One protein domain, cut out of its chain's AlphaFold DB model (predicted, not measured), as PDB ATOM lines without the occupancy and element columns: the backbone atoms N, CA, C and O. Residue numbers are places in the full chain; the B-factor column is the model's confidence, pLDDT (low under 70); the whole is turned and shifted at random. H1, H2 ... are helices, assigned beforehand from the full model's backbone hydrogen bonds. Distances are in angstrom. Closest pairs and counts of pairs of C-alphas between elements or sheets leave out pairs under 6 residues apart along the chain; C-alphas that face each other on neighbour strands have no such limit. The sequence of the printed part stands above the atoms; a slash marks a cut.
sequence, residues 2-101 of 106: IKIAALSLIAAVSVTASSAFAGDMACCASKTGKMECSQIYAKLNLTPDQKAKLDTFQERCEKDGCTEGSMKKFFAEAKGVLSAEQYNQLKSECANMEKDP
ATOM      1  N   ILE A   2      13.008 -52.178  71.516       41.56
ATOM      2  CA  ILE A   2      12.402 -51.277  70.528       41.56
ATOM      3  C   ILE A   2      12.964 -51.647  69.149       41.56
ATOM      4  O   ILE A   2      14.163 -51.526  68.912       41.56
ATOM      5  N   LYS A   3      12.102 -52.156  68.264       43.25
ATOM      6  CA  LYS A   3      12.423 -52.484  66.870       43.25
ATOM      7  C   LYS A   3      12.172 -51.249  66.003       43.25
ATOM      8  O   LYS A   3      11.072 -51.073  65.494       43.25
ATOM      9  N   ILE A   4      13.175 -50.388  65.850       57.22
ATOM     10  CA  ILE A   4      13.159 -49.351  64.808       57.22
ATOM     11  C   ILE A   4      13.703 -50.008  63.541       57.22
ATOM     12  O   ILE A   4      14.909 -50.044  63.310       57.22
ATOM     13  N   ALA A   5      12.809 -50.595  62.747       53.19
ATOM     14  CA  ALA A   5      13.138 -51.021  61.395       53.19
ATOM     15  C   ALA A   5      12.959 -49.818  60.462       53.19
ATOM     16  O   ALA A   5      11.869 -49.544  59.976       53.19
ATOM     17  N   ALA A   6      14.058 -49.073  60.349       53.06
ATOM     18  CA  ALA A   6      14.515 -48.277  59.218       53.06
ATOM     19  C   ALA A   6      13.456 -47.634  58.302       53.06
ATOM     20  O   ALA A   6      12.834 -48.274  57.456       53.06
ATOM     21  N   LEU A   7      13.401 -46.304  58.412       47.62
ATOM     22  CA  LEU A   7      13.085 -45.366  57.340       47.62
ATOM     23  C   LEU A   7      13.595 -45.877  55.984       47.62
ATOM     24  O   LEU A   7      14.794 -46.086  55.798       47.62
ATOM     25  N   SER A   8      12.678 -46.028  55.032       46.78
ATOM     26  CA  SER A   8      12.992 -46.202  53.621       46.78
ATOM     27  C   SER A   8      13.691 -44.941  53.110       46.78
ATOM     28  O   SER A   8      13.046 -43.977  52.696       46.78
ATOM     29  N   LEU A   9      15.023 -44.939  53.164       44.91
ATOM     30  CA  LEU A   9      15.859 -44.064  52.357       44.91
ATOM     31  C   LEU A   9      15.556 -44.400  50.898       44.91
ATOM     32  O   LEU A   9      16.010 -45.414  50.371       44.91
ATOM     33  N   ILE A  10      14.748 -43.556  50.262       47.72
ATOM     34  CA  ILE A  10      14.674 -43.483  48.808       47.72
ATOM     35  C   ILE A  10      16.077 -43.066  48.378       47.72
ATOM     36  O   ILE A  10      16.440 -41.892  48.431       47.72
ATOM     37  N   ALA A  11      16.901 -44.055  48.046       44.66
ATOM     38  CA  ALA A  11      18.161 -43.836  47.378       44.66
ATOM     39  C   ALA A  11      17.815 -43.264  46.004       44.66
ATOM     40  O   ALA A  11      17.525 -43.999  45.060       44.66
ATOM     41  N   ALA A  12      17.790 -41.935  45.908       45.78
ATOM     42  CA  ALA A  12      18.002 -41.275  44.640       45.78
ATOM     43  C   ALA A  12      19.333 -41.824  44.124       45.78
ATOM     44  O   ALA A  12      20.385 -41.560  44.706       45.78
ATOM     45  N   VAL A  13      19.259 -42.679  43.103       49.53
ATOM     46  CA  VAL A  13      20.416 -43.125  42.335       49.53
ATOM     47  C   VAL A  13      21.097 -41.852  41.857       49.53
ATOM     48  O   VAL A  13      20.625 -41.185  40.940       49.53
ATOM     49  N   SER A  14      22.168 -41.467  42.545       44.66
ATOM     50  CA  SER A  14      23.072 -40.431  42.090       44.66
ATOM     51  C   SER A  14      23.687 -40.965  40.810       44.66
ATOM     52  O   SER A  14      24.544 -41.852  40.847       44.66
ATOM     53  N   VAL A  15      23.170 -40.474  39.685       51.31
ATOM     54  CA  VAL A  15      23.740 -40.680  38.362       51.31
ATOM     55  C   VAL A  15      25.219 -40.345  38.474       51.31
ATOM     56  O   VAL A  15      25.601 -39.222  38.802       51.31
ATOM     57  N   THR A  16      26.057 -41.351  38.256       44.88
ATOM     58  CA  THR A  16      27.479 -41.154  38.033       44.88
ATOM     59  C   THR A  16      27.600 -40.298  36.781       44.88
ATOM     60  O   THR A  16      27.455 -40.809  35.672       44.88
ATOM     61  N   ALA A  17      27.819 -38.994  36.950       45.38
ATOM     62  CA  ALA A  17      28.279 -38.122  35.880       45.38
ATOM     63  C   ALA A  17      29.710 -38.557  35.532       45.38
ATOM     64  O   ALA A  17      30.702 -38.014  36.016       45.38
ATOM     65  N   SER A  18      29.813 -39.648  34.777       41.97
ATOM     66  CA  SER A  18      31.038 -40.079  34.128       41.97
ATOM     67  C   SER A  18      31.484 -38.959  33.198       41.97
ATOM     68  O   SER A  18      30.710 -38.519  32.355       41.97
ATOM     69  N   SER A  19      32.720 -38.513  33.394       44.75
ATOM     70  CA  SER A  19      33.586 -37.802  32.451       44.75
ATOM     71  C   SER A  19      33.179 -37.955  30.975       44.75
ATOM     72  O   SER A  19      33.679 -38.854  30.300       44.75
ATOM     73  N   ALA A  20      32.253 -37.133  30.471       44.19
ATOM     74  CA  ALA A  20      31.746 -37.313  29.106       44.19
ATOM     75  C   ALA A  20      31.181 -36.050  28.444       44.19
ATOM     76  O   ALA A  20      30.426 -36.160  27.485       44.19
ATOM     77  N   PHE A  21      31.578 -34.856  28.882       48.81
ATOM     78  CA  PHE A  21      31.346 -33.654  28.080       48.81
ATOM     79  C   PHE A  21      32.624 -33.132  27.432       48.81
ATOM     80  O   PHE A  21      32.803 -31.927  27.332       48.81
ATOM     81  N   ALA A  22      33.454 -34.069  26.955       42.38
ATOM     82  CA  ALA A  22      34.580 -33.809  26.068       42.38
ATOM     83  C   ALA A  22      34.102 -33.074  24.815       42.38
ATOM     84  O   ALA A  22      33.591 -33.690  23.878       42.38
ATOM     85  N   GLY A  23      34.301 -31.755  24.804       47.66
ATOM     86  CA  GLY A  23      34.051 -30.896  23.652       47.66
ATOM     87  C   GLY A  23      32.648 -30.284  23.604       47.66
ATOM     88  O   GLY A  23      31.633 -30.965  23.714       47.66
ATOM     89  N   ASP A  24      32.613 -28.963  23.404       47.78
ATOM     90  CA  ASP A  24      31.450 -28.078  23.159       47.78
ATOM     91  C   ASP A  24      30.329 -28.070  24.229       47.78
ATOM     92  O   ASP A  24      29.510 -27.154  24.244       47.78
ATOM     93  N   MET A  25      30.300 -29.032  25.162       56.06
ATOM     94  CA  MET A  25      29.214 -29.253  26.128       56.06
ATOM     95  C   MET A  25      29.683 -29.389  27.587       56.06
ATOM     96  O   MET A  25      28.969 -29.891  28.444       56.06
ATOM     97  N   ALA A  26      30.863 -28.889  27.932       58.66
ATOM     98  CA  ALA A  26      31.444 -29.038  29.270       58.66
ATOM     99  C   ALA A  26      30.754 -28.275  30.419       58.66
ATOM    100  O   ALA A  26      31.103 -28.462  31.583       58.66
ATOM    101  N   CYS A  27      29.746 -27.448  30.133       66.69
ATOM    102  CA  CYS A  27      29.090 -26.609  31.143       66.69
ATOM    103  C   CYS A  27      28.415 -27.381  32.296       66.69
ATOM    104  O   CYS A  27      28.195 -26.810  33.360       66.69
ATOM    105  N   CYS A  28      28.080 -28.659  32.104       65.44
ATOM    106  CA  CYS A  28      27.466 -29.521  33.123       65.44
ATOM    107  C   CYS A  28      28.461 -30.508  33.772       65.44
ATOM    108  O   CYS A  28      28.049 -31.498  34.373       65.44
ATOM    109  N   ALA A  29      29.776 -30.278  33.661       53.88
ATOM    110  CA  ALA A  29      30.799 -31.215  34.144       53.88
ATOM    111  C   ALA A  29      31.025 -31.212  35.673       53.88
ATOM    112  O   ALA A  29      31.825 -32.005  36.179       53.88
ATOM    113  N   SER A  30      30.342 -30.353  36.438       51.81
ATOM    114  CA  SER A  30      30.457 -30.350  37.901       51.81
ATOM    115  C   SER A  30      30.012 -31.702  38.468       51.81
ATOM    116  O   SER A  30      28.914 -32.169  38.172       51.81
ATOM    117  N   LYS A  31      30.816 -32.301  39.359       45.38
ATOM    118  CA  LYS A  31      30.499 -33.555  40.090       45.38
ATOM    119  C   LYS A  31      29.134 -33.551  40.806       45.38
ATOM    120  O   LYS A  31      28.664 -34.593  41.244       45.38
ATOM    121  N   THR A  32      28.526 -32.378  40.943       51.78
ATOM    122  CA  THR A  32      27.221 -32.099  41.546       51.78
ATOM    123  C   THR A  32      26.044 -32.087  40.562       51.78
ATOM    124  O   THR A  32      24.919 -31.913  41.019       51.78
ATOM    125  N   GLY A  33      26.260 -32.237  39.246       54.72
ATOM    126  CA  GLY A  33      25.193 -32.114  38.238       54.72
ATOM    127  C   GLY A  33      24.631 -30.691  38.113       54.72
ATOM    128  O   GLY A  33      23.502 -30.509  37.667       54.72
ATOM    129  N   LYS A  34      25.407 -29.696  38.556       57.12
ATOM    130  CA  LYS A  34      25.061 -28.272  38.544       57.12
ATOM    131  C   LYS A  34      25.834 -27.549  37.454       57.12
ATOM    132  O   LYS A  34      27.038 -27.774  37.286       57.12
ATOM    133  N   MET A  35      25.143 -26.668  36.751       65.25
ATOM    134  CA  MET A  35      25.694 -25.868  35.671       65.25
ATOM    135  C   MET A  35      26.073 -24.498  36.250       65.25
ATOM    136  O   MET A  35      25.211 -23.748  36.684       65.25
ATOM    137  N   GLU A  36      27.354 -24.134  36.292       66.25
ATOM    138  CA  GLU A  36      27.778 -22.842  36.869       66.25
ATOM    139  C   GLU A  36      27.668 -21.698  35.844       66.25
ATOM    140  O   GLU A  36      28.626 -20.975  35.565       66.25
ATOM    141  N   CYS A  37      26.490 -21.503  35.240       69.50
ATOM    142  CA  CYS A  37      26.346 -20.483  34.203       69.50
ATOM    143  C   CYS A  37      26.347 -19.045  34.726       69.50
ATOM    144  O   CYS A  37      26.579 -18.137  33.936       69.50
ATOM    145  N   SER A  38      26.158 -18.804  36.024       68.38
ATOM    146  CA  SER A  38      26.156 -17.450  36.598       68.38
ATOM    147  C   SER A  38      27.435 -16.663  36.287       68.38
ATOM    148  O   SER A  38      27.364 -15.488  35.924       68.38
ATOM    149  N   GLN A  39      28.603 -17.313  36.360       71.25
ATOM    150  CA  GLN A  39      29.883 -16.680  36.020       71.25
ATOM    151  C   GLN A  39      30.038 -16.441  34.514       71.25
ATOM    152  O   GLN A  39      30.648 -15.454  34.104       71.25
ATOM    153  N   ILE A  40      29.461 -17.318  33.690       76.62
ATOM    154  CA  ILE A  40      29.443 -17.163  32.234       76.62
ATOM    155  C   ILE A  40      28.533 -15.994  31.858       76.62
ATOM    156  O   ILE A  40      28.954 -15.078  31.160       76.62
ATOM    157  N   TYR A  41      27.309 -15.963  32.382       81.25
ATOM    158  CA  TYR A  41      26.307 -14.928  32.130       81.25
ATOM    159  C   TYR A  41      26.816 -13.523  32.453       81.25
ATOM    160  O   TYR A  41      26.550 -12.594  31.690       81.25
ATOM    161  N   ALA A  42      27.606 -13.380  33.521       77.44
ATOM    162  CA  ALA A  42      28.255 -12.120  33.874       77.44
ATOM    163  C   ALA A  42      29.221 -11.606  32.787       77.44
ATOM    164  O   ALA A  42      29.405 -10.400  32.659       77.44
ATOM    165  N   LYS A  43      29.811 -12.494  31.978       77.81
ATOM    166  CA  LYS A  43      30.705 -12.130  30.866       77.81
ATOM    167  C   LYS A  43      29.968 -11.842  29.556       77.81
ATOM    168  O   LYS A  43      30.542 -11.211  28.676       77.81
ATOM    169  N   LEU A  44      28.726 -12.307  29.411       78.44
ATOM    170  CA  LEU A  44      27.953 -12.223  28.163       78.44
ATOM    171  C   LEU A  44      27.162 -10.915  27.998       78.44
ATOM    172  O   LEU A  44      26.477 -10.757  26.985       78.44
ATOM    173  N   ASN A  45      27.222  -9.998  28.975       82.44
ATOM    174  CA  ASN A  45      26.454  -8.744  28.978       82.44
ATOM    175  C   ASN A  45      24.980  -8.966  28.586       82.44
ATOM    176  O   ASN A  45      24.434  -8.303  27.705       82.44
ATOM    177  N   LEU A  46      24.355  -9.973  29.199       85.56
ATOM    178  CA  LEU A  46      22.972 -10.344  28.916       85.56
ATOM    179  C   LEU A  46      22.012  -9.260  29.398       85.56
ATOM    180  O   LEU A  46      22.193  -8.692  30.478       85.56
ATOM    181  N   THR A  47      20.936  -9.030  28.647       89.81
ATOM    182  CA  THR A  47      19.814  -8.257  29.188       89.81
ATOM    183  C   THR A  47      19.124  -9.044  30.313       89.81
ATOM    184  O   THR A  47      19.211 -10.278  30.343       89.81
ATOM    185  N   PRO A  48      18.396  -8.373  31.225       88.12
ATOM    186  CA  PRO A  48      17.653  -9.052  32.289       88.12
ATOM    187  C   PRO A  48      16.698 -10.131  31.754       88.12
ATOM    188  O   PRO A  48      16.644 -11.232  32.296       88.12
ATOM    189  N   ASP A  49      16.019  -9.853  30.637       88.88
ATOM    190  CA  ASP A  49      15.137 -10.800  29.947       88.88
ATOM    191  C   ASP A  49      15.877 -12.017  29.378       88.88
ATOM    192  O   ASP A  49      15.413 -13.152  29.508       88.88
ATOM    193  N   GLN A  50      17.032 -11.806  28.737       88.25
ATOM    194  CA  GLN A  50      17.842 -12.904  28.203       88.25
ATOM    195  C   GLN A  50      18.364 -13.793  29.330       88.25
ATOM    196  O   GLN A  50      18.314 -15.019  29.222       88.25
ATOM    197  N   LYS A  51      18.820 -13.171  30.422       87.06
ATOM    198  CA  LYS A  51      19.296 -13.871  31.611       87.06
ATOM    199  C   LYS A  51      18.186 -14.700  32.256       87.06
ATOM    200  O   LYS A  51      18.399 -15.884  32.474       87.06
ATOM    201  N   ALA A  52      17.000 -14.135  32.474       90.19
ATOM    202  CA  ALA A  52      15.884 -14.864  33.083       90.19
ATOM    203  C   ALA A  52      15.477 -16.115  32.276       90.19
ATOM    204  O   ALA A  52      15.194 -17.174  32.842       90.19
ATOM    205  N   LYS A  53      15.487 -16.019  30.939       90.38
ATOM    206  CA  LYS A  53      15.217 -17.165  30.057       90.38
ATOM    207  C   LYS A  53      16.310 -18.225  30.150       90.38
ATOM    208  O   LYS A  53      15.998 -19.405  30.266       90.38
ATOM    209  N   LEU A  54      17.573 -17.810  30.133       87.94
ATOM    210  CA  LEU A  54      18.704 -18.720  30.288       87.94
ATOM    211  C   LEU A  54      18.720 -19.411  31.655       87.94
ATOM    212  O   LEU A  54      18.920 -20.619  31.687       87.94
ATOM    213  N   ASP A  55      18.427 -18.690  32.741       87.44
ATOM    214  CA  ASP A  55      18.290 -19.257  34.088       87.44
ATOM    215  C   ASP A  55      17.179 -20.335  34.093       87.44
ATOM    216  O   ASP A  55      17.382 -21.441  34.588       87.44
ATOM    217  N   THR A  56      16.048 -20.085  33.419       90.44
ATOM    218  CA  THR A  56      14.970 -21.084  33.255       90.44
ATOM    219  C   THR A  56      15.433 -22.323  32.471       90.44
ATOM    220  O   THR A  56      15.074 -23.458  32.802       90.44
ATOM    221  N   PHE A  57      16.214 -22.134  31.404       88.62
ATOM    222  CA  PHE A  57      16.753 -23.245  30.610       88.62
ATOM    223  C   PHE A  57      17.804 -24.034  31.394       88.62
ATOM    224  O   PHE A  57      17.859 -25.260  31.281       88.62
ATOM    225  N   GLN A  58      18.607 -23.356  32.213       83.69
ATOM    226  CA  GLN A  58      19.585 -23.967  33.104       83.69
ATOM    227  C   GLN A  58      18.895 -24.825  34.165       83.69
ATOM    228  O   GLN A  58      19.238 -25.994  34.305       83.69
ATOM    229  N   GLU A  59      17.885 -24.296  34.861       84.88
ATOM    230  CA  GLU A  59      17.113 -25.054  35.855       84.88
ATOM    231  C   GLU A  59      16.501 -26.319  35.247       84.88
ATOM    232  O   GLU A  59      16.512 -27.387  35.861       84.88
ATOM    233  N   ARG A  60      15.999 -26.226  34.008       84.62
ATOM    234  CA  ARG A  60      15.511 -27.391  33.262       84.62
ATOM    235  C   ARG A  60      16.640 -28.367  32.945       84.62
ATOM    236  O   ARG A  60      16.453 -29.568  33.110       84.62
ATOM    237  N   CYS A  61      17.795 -27.866  32.513       82.75
ATOM    238  CA  CYS A  61      18.969 -28.683  32.237       82.75
ATOM    239  C   CYS A  61      19.410 -29.462  33.484       82.75
ATOM    240  O   CYS A  61      19.584 -30.676  33.394       82.75
ATOM    241  N   GLU A  62      19.502 -28.798  34.641       80.12
ATOM    242  CA  GLU A  62      19.834 -29.407  35.935       80.12
ATOM    243  C   GLU A  62      18.771 -30.418  36.380       80.12
ATOM    244  O   GLU A  62      19.102 -31.529  36.795       80.12
ATOM    245  N   LYS A  63      17.482 -30.078  36.238       82.19
ATOM    246  CA  LYS A  63      16.363 -30.973  36.568       82.19
ATOM    247  C   LYS A  63      16.360 -32.247  35.725       82.19
ATOM    248  O   LYS A  63      16.066 -33.320  36.247       82.19
ATOM    249  N   ASP A  64      16.705 -32.132  34.446       78.12
ATOM    250  CA  ASP A  64      16.831 -33.261  33.519       78.12
ATOM    251  C   ASP A  64      18.155 -34.031  33.713       78.12
ATOM    252  O   ASP A  64      18.465 -34.945  32.946       78.12
ATOM    253  N   GLY A  65      18.945 -33.678  34.733       74.12
ATOM    254  CA  GLY A  65      20.184 -34.358  35.092       74.12
ATOM    255  C   GLY A  65      21.374 -33.983  34.216       74.12
ATOM    256  O   GLY A  65      22.343 -34.738  34.178       74.12
ATOM    257  N   CYS A  66      21.319 -32.839  33.524       75.25
ATOM    258  CA  CYS A  66      22.441 -32.312  32.750       75.25
ATOM    259  C   CYS A  66      22.960 -33.340  31.716       75.25
ATOM    260  O   CYS A  66      24.155 -33.576  31.591       75.25
ATOM    261  N   THR A  67      22.046 -34.003  31.001       76.31
ATOM    262  CA  THR A  67      22.366 -34.997  29.964       76.31
ATOM    263  C   THR A  67      22.734 -34.327  28.639       76.31
ATOM    264  O   THR A  67      22.396 -33.172  28.393       76.31
ATOM    265  N   GLU A  68      23.353 -35.064  27.713       75.69
ATOM    266  CA  GLU A  68      23.623 -34.561  26.355       75.69
ATOM    267  C   GLU A  68      22.346 -34.053  25.659       75.69
ATOM    268  O   GLU A  68      22.354 -33.033  24.968       75.69
ATOM    269  N   GLY A  69      21.217 -34.730  25.886       80.75
ATOM    270  CA  GLY A  69      19.920 -34.319  25.359       80.75
ATOM    271  C   GLY A  69      19.422 -32.997  25.947       80.75
ATOM    272  O   GLY A  69      18.951 -32.139  25.195       80.75
ATOM    273  N   SER A  70      19.528 -32.808  27.268       80.50
ATOM    274  CA  SER A  70      19.108 -31.559  27.914       80.50
ATOM    275  C   SER A  70      20.058 -30.404  27.595       80.50
ATOM    276  O   SER A  70      19.594 -29.294  27.341       80.50
ATOM    277  N   MET A  71      21.357 -30.665  27.451       78.56
ATOM    278  CA  MET A  71      22.332 -29.673  26.995       78.56
ATOM    279  C   MET A  71      22.123 -29.235  25.544       78.56
ATOM    280  O   MET A  71      22.161 -28.039  25.250       78.56
ATOM    281  N   LYS A  72      21.845 -30.166  24.622       84.25
ATOM    282  CA  LYS A  72      21.475 -29.818  23.237       84.25
ATOM    283  C   LYS A  72      20.245 -28.918  23.199       84.25
ATOM    284  O   LYS A  72      20.231 -27.952  22.437       84.25
ATOM    285  N   LYS A  73      19.238 -29.212  24.027       87.31
ATOM    286  CA  LYS A  73      18.045 -28.365  24.161       87.31
ATOM    287  C   LYS A  73      18.394 -26.988  24.718       87.31
ATOM    288  O   LYS A  73      18.029 -26.006  24.085       87.31
ATOM    289  N   PHE A  74      19.174 -26.916  25.797       87.38
ATOM    290  CA  PHE A  74      19.640 -25.654  26.373       87.38
ATOM    291  C   PHE A  74      20.310 -24.761  25.320       87.38
ATOM    292  O   PHE A  74      19.929 -23.605  25.162       87.38
ATOM    293  N   PHE A  75      21.261 -25.290  24.543       86.62
ATOM    294  CA  PHE A  75      21.932 -24.504  23.505       86.62
ATOM    295  C   PHE A  75      20.995 -24.119  22.352       86.62
ATOM    296  O   PHE A  75      21.091 -23.010  21.830       86.62
ATOM    297  N   ALA A  76      20.068 -24.994  21.957       90.06
ATOM    298  CA  ALA A  76      19.074 -24.661  20.940       90.06
ATOM    299  C   ALA A  76      18.146 -23.519  21.396       90.06
ATOM    300  O   ALA A  76      17.904 -22.589  20.627       90.06
ATOM    301  N   GLU A  77      17.680 -23.556  22.647       90.50
ATOM    302  CA  GLU A  77      16.842 -22.513  23.248       90.50
ATOM    303  C   GLU A  77      17.628 -21.209  23.444       90.50
ATOM    304  O   GLU A  77      17.161 -20.135  23.059       90.50
ATOM    305  N   ALA A  78      18.868 -21.295  23.936       88.94
ATOM    306  CA  ALA A  78      19.771 -20.158  24.085       88.94
ATOM    307  C   ALA A  78      20.023 -19.448  22.748       88.94
ATOM    308  O   ALA A  78      19.979 -18.223  22.691       88.94
ATOM    309  N   LYS A  79      20.215 -20.191  21.649       89.50
ATOM    310  CA  LYS A  79      20.405 -19.617  20.305       89.50
ATOM    311  C   LYS A  79      19.205 -18.785  19.832       89.50
ATOM    312  O   LYS A  79      19.388 -17.864  19.044       89.50
ATOM    313  N   GLY A  80      17.991 -19.108  20.281       91.06
ATOM    314  CA  GLY A  80      16.781 -18.346  19.952       91.06
ATOM    315  C   GLY A  80      16.603 -17.065  20.773       91.06
ATOM    316  O   GLY A  80      15.829 -16.194  20.385       91.06
ATOM    317  N   VAL A  81      17.304 -16.945  21.903       91.88
ATOM    318  CA  VAL A  81      17.200 -15.812  22.839       91.88
ATOM    319  C   VAL A  81      18.402 -14.871  22.740       91.88
ATOM    320  O   VAL A  81      18.274 -13.658  22.925       91.88
ATOM    321  N   LEU A  82      19.576 -15.429  22.466       89.25
ATOM    322  CA  LEU A  82      20.839 -14.717  22.398       89.25
ATOM    323  C   LEU A  82      21.130 -14.199  20.996       89.25
ATOM    324  O   LEU A  82      20.779 -14.814  19.990       89.25
ATOM    325  N   SER A  83      21.863 -13.089  20.929       90.12
ATOM    326  CA  SER A  83      22.532 -12.693  19.694       90.12
ATOM    327  C   SER A  83      23.614 -13.713  19.322       90.12
ATOM    328  O   SER A  83      24.137 -14.428  20.178       90.12
ATOM    329  N   ALA A  84      23.998 -13.760  18.044       89.38
ATOM    330  CA  ALA A  84      25.013 -14.701  17.563       89.38
ATOM    331  C   ALA A  84      26.345 -14.595  18.332       89.38
ATOM    332  O   ALA A  84      26.960 -15.613  18.642       89.38
ATOM    333  N   GLU A  85      26.756 -13.374  18.687       88.44
ATOM    334  CA  GLU A  85      27.969 -13.113  19.469       88.44
ATOM    335  C   GLU A  85      27.869 -13.685  20.889       88.44
ATOM    336  O   GLU A  85      28.709 -14.487  21.297       88.44
ATOM    337  N   GLN A  86      26.777 -13.379  21.596       87.62
ATOM    338  CA  GLN A  86      26.497 -13.901  22.937       87.62
ATOM    339  C   GLN A  86      26.420 -15.434  22.940       87.62
ATOM    340  O   GLN A  86      26.944 -16.085  23.838       87.62
ATOM    341  N   TYR A  87      25.799 -16.030  21.922       87.88
ATOM    342  CA  TYR A  87      25.696 -17.481  21.794       87.88
ATOM    343  C   TYR A  87      27.057 -18.154  21.561       87.88
ATOM    344  O   TYR A  87      27.357 -19.185  22.166       87.88
ATOM    345  N   ASN A  88      27.904 -17.565  20.717       87.69
ATOM    346  CA  ASN A  88      29.262 -18.066  20.502       87.69
ATOM    347  C   ASN A  88      30.109 -17.947  21.775       87.69
ATOM    348  O   ASN A  88      30.855 -18.869  22.107       87.69
ATOM    349  N   GLN A  89      29.952 -16.852  22.517       85.62
ATOM    350  CA  GLN A  89      30.630 -16.661  23.791       85.62
ATOM    351  C   GLN A  89      30.138 -17.659  24.849       85.62
ATOM    352  O   GLN A  89      30.961 -18.241  25.548       85.62
ATOM    353  N   LEU A  90      28.830 -17.949  24.905       84.88
ATOM    354  CA  LEU A  90      28.258 -18.992  25.769       84.88
ATOM    355  C   LEU A  90      28.925 -20.349  25.515       84.88
ATOM    356  O   LEU A  90      29.375 -21.001  26.451       84.88
ATOM    357  N   LYS A  91      29.011 -20.763  24.243       82.25
ATOM    358  CA  LYS A  91      29.669 -22.015  23.840       82.25
ATOM    359  C   LYS A  91      31.139 -22.045  24.235       82.25
ATOM    360  O   LYS A  91      31.605 -23.042  24.780       82.25
ATOM    361  N   SER A  92      31.864 -20.957  23.972       82.94
ATOM    362  CA  SER A  92      33.291 -20.870  24.277       82.94
ATOM    363  C   SER A  92      33.553 -20.951  25.779       82.94
ATOM    364  O   SER A  92      34.388 -21.741  26.210       82.94
ATOM    365  N   GLU A  93      32.801 -20.201  26.581       79.38
ATOM    366  CA  GLU A  93      32.911 -20.223  28.038       79.38
ATOM    367  C   GLU A  93      32.528 -21.592  28.612       79.38
ATOM    368  O   GLU A  93      33.241 -22.114  29.467       79.38
ATOM    369  N   CYS A  94      31.477 -22.224  28.076       77.75
ATOM    370  CA  CYS A  94      31.119 -23.591  28.438       77.75
ATOM    371  C   CYS A  94      32.228 -24.593  28.119       77.75
ATOM    372  O   CYS A  94      32.518 -25.443  28.951       77.75
ATOM    373  N   ALA A  95      32.874 -24.493  26.953       74.44
ATOM    374  CA  ALA A  95      33.991 -25.360  26.576       74.44
ATOM    375  C   ALA A  95      35.263 -25.097  27.407       74.44
ATOM    376  O   ALA A  95      36.076 -26.000  27.602       74.44
ATOM    377  N   ASN A  96      35.452 -23.875  27.915       68.12
ATOM    378  CA  ASN A  96      36.598 -23.522  28.756       68.12
ATOM    379  C   ASN A  96      36.483 -24.059  30.191       68.12
ATOM    380  O   ASN A  96      37.515 -24.278  30.824       68.12
ATOM    381  N   MET A  97      35.274 -24.345  30.689       63.03
ATOM    382  CA  MET A  97      35.077 -24.973  32.009       63.03
ATOM    383  C   MET A  97      35.715 -26.365  32.126       63.03
ATOM    384  O   MET A  97      36.005 -26.823  33.226       63.03
ATOM    385  N   GLU A  98      35.986 -27.019  30.999       53.62
ATOM    386  CA  GLU A  98      36.651 -28.320  30.941       53.62
ATOM    387  C   GLU A  98      38.167 -28.259  31.178       53.62
ATOM    388  O   GLU A  98      38.777 -29.243  31.598       53.62
ATOM    389  N   LYS A  99      38.796 -27.112  30.891       49.72
ATOM    390  CA  LYS A  99      40.261 -26.962  30.906       49.72
ATOM    391  C   LYS A  99      40.829 -26.483  32.237       49.72
ATOM    392  O   LYS A  99      42.047 -26.504  32.395       49.72
ATOM    393  N   ASP A 100      39.985 -26.098  33.189       45.72
ATOM    394  CA  ASP A 100      40.421 -25.516  34.460       45.72
ATOM    395  C   ASP A 100      39.815 -26.253  35.673       45.72
ATOM    396  O   ASP A 100      38.925 -25.742  36.354       45.72
ATOM    397  N   PRO A 101      40.309 -27.459  36.021       45.78
ATOM    398  CA  PRO A 101      39.948 -28.114  37.282       45.78
ATOM    399  C   PRO A 101      40.496 -27.385  38.530       45.78
ATOM    400  O   PRO A 101      40.275 -27.851  39.647       45.78
TER     401      PRO A 101
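AT A GLANCE: This is residues 2 to 101 of the 106 residues of an uncharacterized protein of Chthoniobacterales bacterium (UniProt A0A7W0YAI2). A small body of four helices has a long tail sticking out of it, residues 2 to 13. In the body H2 and H3 lie side by side as a helical hairpin, and H1 and H4, which meet at a steep tilt, lie beside it, with the four centres making a loose four-cornered ring in chain order. Residues 14 to 36, with no named element, wind from the tail to H1. The printed part has 100 residues, with four named helices in the order H1, H2, H3, H4 and no named strand; its class is all helix, with 50 residues in named elements. The whole is loose, with a radius of gyration of the C-alphas of 16.6 A and spans of 65 by 29 by 22 A, the length coming from the tail.

IN THESE COORDINATES: Begin with the longest helix, H2, residues 48 to 63: find C-alpha 48 at (17.653, -9.052, 32.289), from which it runs 22.4 A to C-alpha 63. Next look at H3, residues 68 to 81, 20.1 A long. H4, residues 84 to 96, runs 18.4 A and ends at C-alpha 96 at (36.598, -23.522, 28.756). Go back along the chain for H1, residues 37 to 43, 10.0 A long, which begins at C-alpha 37 at (26.346, -20.483, 34.203).

HOW THE PARTS SIT: Start at the helical hairpin of H2 and H3, which touch and run opposite ways at a shallow tilt of 10 degrees; their closest C-alphas, of Cys 61 and Ser 70, are 5.2 A apart. From H3 move to H4: the two are close but not clearly touching, the closest C-alphas being those of Lys 79 and Tyr 87, at 5.9 A. H4 touches H1 with residues 90 to 94 alone, opposite ways at a steep tilt of 56 degrees; look at the C-alphas of Ile 40 and Glu 93, the closest, at 6.2 A. H1 and H2 are close but not clearly touching, with the closest C-alphas, of Tyr 41 and Lys 51, 7.1 A apart. H1 and H3 are apart, as are H2 and H4. In H2, H3 and H4 every O i to N i+4 pair is within hydrogen-bond range, in H1 2 of 3.

THE WHOLE: The C-alphas of Ile 2 and Glu 85 are the two farthest apart, at 65.6 A. Without residues 2 to 13, which stand free, the body of 88 residues spans 35 by 25 by 18 A, with a radius of gyration of 12.0 A. The printed part has no cut, and the links H1 to H2, H2 to H3 and H3 to H4 are tight. The mean pLDDT of the printed part is 70.4; look for values under 70 at residues 2 to 38 and 96 to 101.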